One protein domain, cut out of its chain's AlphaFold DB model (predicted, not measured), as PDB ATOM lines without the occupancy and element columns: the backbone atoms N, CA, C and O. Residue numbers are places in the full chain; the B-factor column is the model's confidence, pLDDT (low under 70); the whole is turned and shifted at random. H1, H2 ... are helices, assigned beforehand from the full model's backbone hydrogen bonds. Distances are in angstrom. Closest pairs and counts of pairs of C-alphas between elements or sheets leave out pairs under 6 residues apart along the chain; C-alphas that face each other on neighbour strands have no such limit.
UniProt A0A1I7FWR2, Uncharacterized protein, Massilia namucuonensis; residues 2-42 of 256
ATOM      1  N   MET A   2      24.386  42.147 -37.090       68.88
ATOM      2  CA  MET A   2      24.296  41.579 -38.454       68.88
ATOM      3  C   MET A   2      25.445  41.996 -39.387       68.88
ATOM      4  O   MET A   2      25.868  41.202 -40.215       68.88
ATOM      5  N   TYR A   3      26.020  43.186 -39.190       70.88
ATOM      6  CA  TYR A   3      27.223  43.632 -39.900       70.88
ATOM      7  C   TYR A   3      28.395  42.647 -39.761       70.88
ATOM      8  O   TYR A   3      28.998  42.249 -40.752       70.88
ATOM      9  N   TYR A   4      28.663  42.165 -38.543       73.56
ATOM     10  CA  TYR A   4      29.721  41.180 -38.296       73.56
ATOM     11  C   TYR A   4      29.369  39.783 -38.819       73.56
ATOM     12  O   TYR A   4      30.267  39.007 -39.122       73.56
ATOM     13  N   GLN A   5      28.079  39.452 -38.933       76.25
ATOM     14  CA  GLN A   5      27.644  38.205 -39.566       76.25
ATOM     15  C   GLN A   5      27.841  38.277 -41.082       76.25
ATOM     16  O   GLN A   5      28.432  37.364 -41.645       76.25
ATOM     17  N   LEU A   6      27.457  39.390 -41.717       79.00
ATOM     18  CA  LEU A   6      27.688  39.628 -43.142       79.00
ATOM     19  C   LEU A   6      29.186  39.627 -43.475       79.00
ATOM     20  O   LEU A   6      29.601  39.006 -44.448       79.00
ATOM     21  N   LYS A   7      30.011  40.245 -42.619       77.56
ATOM     22  CA  LYS A   7      31.478  40.237 -42.736       77.56
ATOM     23  C   LYS A   7      32.064  38.817 -42.779       77.56
ATOM     24  O   LYS A   7      33.043  38.586 -43.474       77.56
ATOM     25  N   ARG A   8      31.454  37.864 -42.063       78.81
ATOM     26  CA  ARG A   8      31.875  36.450 -42.034       78.81
ATOM     27  C   ARG A   8      31.393  35.639 -43.237       78.81
ATOM     28  O   ARG A   8      31.908  34.553 -43.464       78.81
ATOM     29  N   THR A   9      30.391  36.127 -43.967       79.25
ATOM     30  CA  THR A   9      29.800  35.420 -45.115       79.25
ATOM     31  C   THR A   9      30.284  35.938 -46.464       79.25
ATOM     32  O   THR A   9      30.152  35.231 -47.459       79.25
ATOM     33  N   VAL A  10      30.810  37.167 -46.530       78.62
ATOM     34  CA  VAL A  10      31.338  37.713 -47.785       78.62
ATOM     35  C   VAL A  10      32.655  37.021 -48.166       78.62
ATOM     36  O   VAL A  10      33.489  36.789 -47.289       78.62
ATOM     37  N   PRO A  11      32.875  36.697 -49.456       76.25
ATOM     38  CA  PRO A  11      34.087  36.012 -49.895       76.25
ATOM     39  C   PRO A  11      35.351  36.802 -49.563       76.25
ATOM     40  O   PRO A  11      35.391  38.029 -49.733       76.25
ATOM     41  N   TYR A  12      36.390  36.077 -49.151       71.81
ATOM     42  CA  TYR A  12      37.706  36.648 -48.906       71.81
ATOM     43  C   TYR A  12      38.289  37.261 -50.181       71.81
ATOM     44  O   TYR A  12      38.103  36.714 -51.274       71.81
ATOM     45  N   PRO A  13      38.991  38.401 -50.068       65.62
ATOM     46  CA  PRO A  13      39.696  38.968 -51.201       65.62
ATOM     47  C   PRO A  13      40.809  38.001 -51.652       65.62
ATOM     48  O   PRO A  13      41.396  37.309 -50.814       65.62
ATOM     49  N   PRO A  14      41.124  37.942 -52.960       63.19
ATOM     50  CA  PRO A  14      42.210  37.110 -53.465       63.19
ATOM     51  C   PRO A  14      43.518  37.407 -52.727       63.19
ATOM     52  O   PRO A  14      43.922  38.567 -52.606       63.19
ATOM     53  N   ARG A  15      44.191  36.350 -52.256       58.59
ATOM     54  CA  ARG A  15      45.404  36.441 -51.426       58.59
ATOM     55  C   ARG A  15      46.544  37.210 -52.108       58.59
ATOM     56  O   ARG A  15      47.326  37.854 -51.420       58.59
ATOM     57  N   GLU A  16      46.599  37.178 -53.442       63.38
ATOM     58  CA  GLU A  16      47.564  37.924 -54.265       63.38
ATOM     59  C   GLU A  16      47.364  39.437 -54.210       63.38
ATOM     60  O   GLU A  16      48.330  40.186 -54.318       63.38
ATOM     61  N   ARG A  17      46.120  39.900 -54.043       59.75
ATOM     62  CA  ARG A  17      45.819  41.331 -54.073       59.75
ATOM     63  C   ARG A  17      46.112  41.977 -52.725       59.75
ATOM     64  O   ARG A  17      46.756  43.016 -52.712       59.75
ATOM     65  N   TRP A  18      45.677  41.358 -51.620       54.09
ATOM     66  CA  TRP A  18      45.814  41.898 -50.256       54.09
ATOM     67  C   TRP A  18      46.202  40.805 -49.240       54.09
ATOM     68  O   TRP A  18      45.330  40.251 -48.563       54.09
ATOM     69  N   PRO A  19      47.505  40.497 -49.093       59.62
ATOM     70  CA  PRO A  19      47.972  39.395 -48.250       59.62
ATOM     71  C   PRO A  19      47.578  39.539 -46.770       59.62
ATOM     72  O   PRO A  19      47.328  38.537 -46.101       59.62
ATOM     73  N   GLU A  20      47.444  40.767 -46.268       57.88
ATOM     74  CA  GLU A  20      47.082  41.044 -44.867       57.88
ATOM     75  C   GLU A  20      45.570  40.989 -44.593       57.88
ATOM     76  O   GLU A  20      45.149  40.794 -43.457       57.88
ATOM     77  N   GLN A  21      44.737  41.092 -45.635       55.78
ATOM     78  CA  GLN A  21      43.269  41.091 -45.530       55.78
ATOM     79  C   GLN A  21      42.640  39.776 -46.008       55.78
ATOM     80  O   GLN A  21      41.417  39.665 -46.106       55.78
ATOM     81  N   HIS A  22      43.457  38.754 -46.285       60.66
ATOM     82  CA  HIS A  22      42.989  37.453 -46.781       60.66
ATOM     83  C   HIS A  22      42.063  36.713 -45.802       60.66
ATOM     84  O   HIS A  22      41.462  35.710 -46.176       60.66
ATOM     85  N   LEU A  23      41.970  37.192 -44.557       61.41
ATOM     86  CA  LEU A  23      41.167  36.584 -43.506       61.41
ATOM     87  C   LEU A  23      39.815  37.252 -43.290       61.41
ATOM     88  O   LEU A  23      38.969  36.575 -42.730       61.41
ATOM     89  N   GLU A  24      39.589  38.511 -43.705       65.94
ATOM     90  CA  GLU A  24      38.290  39.212 -43.638       65.94
ATOM     91  C   GLU A  24      38.299  40.480 -44.524       65.94
ATOM     92  O   GLU A  24      39.257  41.249 -44.485       65.94
ATOM     93  N   ARG A  25      37.202  40.775 -45.246       76.44
ATOM     94  CA  ARG A  25      36.974  42.101 -45.864       76.44
ATOM     95  C   ARG A  25      35.685  42.741 -45.369       76.44
ATOM     96  O   ARG A  25      34.753  42.049 -44.958       76.44
ATOM     97  N   TYR A  26      35.609  44.066 -45.440       76.38
ATOM     98  CA  TYR A  26      34.356  44.771 -45.195       76.38
ATOM     99  C   TYR A  26      33.343  44.490 -46.329       76.38
ATOM    100  O   TYR A  26      33.745  44.382 -47.495       76.38
ATOM    101  N   PRO A  27      32.041  44.347 -46.015       79.62
ATOM    102  CA  PRO A  27      30.996  44.286 -47.033       79.62
ATOM    103  C   PRO A  27      30.990  45.567 -47.874       79.62
ATOM    104  O   PRO A  27      31.199  46.660 -47.346       79.62
ATOM    105  N   THR A  28      30.741  45.442 -49.173       82.12
ATOM    106  CA  THR A  28      30.493  46.595 -50.048       82.12
ATOM    107  C   THR A  28      29.158  47.254 -49.701       82.12
ATOM    108  O   THR A  28      28.302  46.645 -49.054       82.12
ATOM    109  N   VAL A  29      28.953  48.492 -50.162       72.62
ATOM    110  CA  VAL A  29      27.684  49.215 -49.966       72.62
ATOM    111  C   VAL A  29      26.505  48.404 -50.508       72.62
ATOM    112  O   VAL A  29      25.544  48.203 -49.779       72.62
ATOM    113  N   ALA A  30      26.613  47.838 -51.713       79.56
ATOM    114  CA  ALA A  30      25.549  47.029 -52.313       79.56
ATOM    115  C   ALA A  30      25.244  45.743 -51.515       79.56
ATOM    116  O   ALA A  30      24.082  45.383 -51.323       79.56
ATOM    117  N   GLU A  31      26.275  45.056 -51.008       80.69
ATOM    118  CA  GLU A  31      26.101  43.870 -50.151       80.69
ATOM    119  C   GLU A  31      25.441  44.235 -48.815       80.69
ATOM    120  O   GLU A  31      24.583  43.504 -48.313       80.69
ATOM    121  N   TRP A  32      25.818  45.380 -48.243       78.38
ATOM    122  CA  TRP A  32      25.208  45.901 -47.026       78.38
ATOM    123  C   TRP A  32      23.765  46.363 -47.244       78.38
ATOM    124  O   TRP A  32      22.903  46.071 -46.419       78.38
ATOM    125  N   GLU A  33      23.461  47.033 -48.352       74.88
ATOM    126  CA  GLU A  33      22.105  47.450 -48.725       74.88
ATOM    127  C   GLU A  33      21.175  46.245 -48.898       74.88
ATOM    128  O   GLU A  33      20.098  46.201 -48.298       74.88
ATOM    129  N   ALA A  34      21.622  45.205 -49.609       80.62
ATOM    130  CA  ALA A  34      20.856  43.970 -49.768       80.62
ATOM    131  C   ALA A  34      20.598  43.263 -48.422       80.62
ATOM    132  O   ALA A  34      19.491  42.787 -48.155       80.62
ATOM    133  N   ALA A  35      21.598  43.228 -47.537       76.31
ATOM    134  CA  ALA A  35      21.477  42.636 -46.207       76.31
ATOM    135  C   ALA A  35      20.578  43.472 -45.272       76.31
ATOM    136  O   ALA A  35      19.728  42.933 -44.557       76.31
ATOM    137  N   SER A  36      20.728  44.796 -45.297       72.19
ATOM    138  CA  SER A  36      20.004  45.731 -44.430       72.19
ATOM    139  C   SER A  36      18.509  45.822 -44.751       72.19
ATOM    140  O   SER A  36      17.716  46.117 -43.855       72.19
ATOM    141  N   ALA A  37      18.076  45.453 -45.961       73.69
ATOM    142  CA  ALA A  37      16.655  45.338 -46.297       73.69
ATOM    143  C   ALA A  37      15.902  44.345 -45.387       73.69
ATOM    144  O   ALA A  37      14.732  44.552 -45.058       73.69
ATOM    145  N   SER A  38      16.573  43.279 -44.938       66.81
ATOM    146  CA  SER A  38      16.026  42.311 -43.975       66.81
ATOM    147  C   SER A  38      15.985  42.881 -42.555       66.81
ATOM    148  O   SER A  38      15.047  42.627 -41.806       66.81
ATOM    149  N   PHE A  39      16.983  43.696 -42.200       62.94
ATOM    150  CA  PHE A  39      17.072  44.402 -40.920       62.94
ATOM    151  C   PHE A  39      15.952  45.438 -40.761       62.94
ATOM    152  O   PHE A  39      15.269  45.437 -39.741       62.94
ATOM    153  N   ALA A  40      15.684  46.239 -41.796       60.12
ATOM    154  CA  ALA A  40      14.611  47.239 -41.808       60.12
ATOM    155  C   ALA A  40      13.199  46.639 -41.642       60.12
ATOM    156  O   ALA A  40      12.259  47.336 -41.265       60.12
ATOM    157  N   LYS A  41      13.039  45.338 -41.922       63.94
ATOM    158  CA  LYS A  41      11.771  44.608 -41.790       63.94
ATOM    159  C   LYS A  41      11.582  43.947 -40.427       63.94
ATOM    160  O   LYS A  41      10.482  43.462 -40.164       63.94
ATOM    161  N   ARG A  42      12.612  43.891 -39.576       58.59
ATOM    162  CA  ARG A  42      12.483  43.266 -38.256       58.59
ATOM    163  C   ARG A  42      11.543  44.091 -37.380       58.59
ATOM    164  O   ARG A  42      11.654  45.314 -37.339       58.59
TER     165      ARG A  42
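Overview. This is residues 2 to 42 of the 256 residues of an uncharacterized protein of Massilia namucuonensis (UniProt A0A1I7FWR2). The longer helix H2 takes one end of a rod, with the shorter H1 near it at a slant, and a long loop, residues 10 to 28, runs out from H1 to the other end and folds back to H2. The printed part has 41 residues with two named helices, H1 then H2, and no named strand; the class is all helix, though under half of the residues, 19, are in named elements. It is loose, with a radius of gyration of the C-alphas of 11.8 A and spans of 38 by 16 by 10 A.

Arrangement. H2, residues 29 to 39, and H1, residues 2 to 9, only just touch, with 3 pairs of C-alphas within 8 A. The closest C-alphas are those of Leu 6 and Ala 35, 7.6 A apart. The helices run opposite ways at a steep tilt of 56 degrees. Each O i to N i+4 pair is within hydrogen-bond range in H1, and 5 of 7 are in H2.

Along the chain. H2 measures 14.8 A from C-alpha 29 to C-alpha 39 at (17.072, 44.402, -40.920). H1 measures 10.6 A from C-alpha 2 at (24.296, 41.579, -38.454) to C-alpha 9.

Size, cuts and confidence. The two farthest C-alphas, those of Glu 16 and Arg 42, are 38.9 A apart. The printed part has no cut, and the 19-residue link from H1 to H2 is long. The model's confidence is low, with pLDDT under 70, at residue 2, residues 13 to 24 and residues 38 to 42.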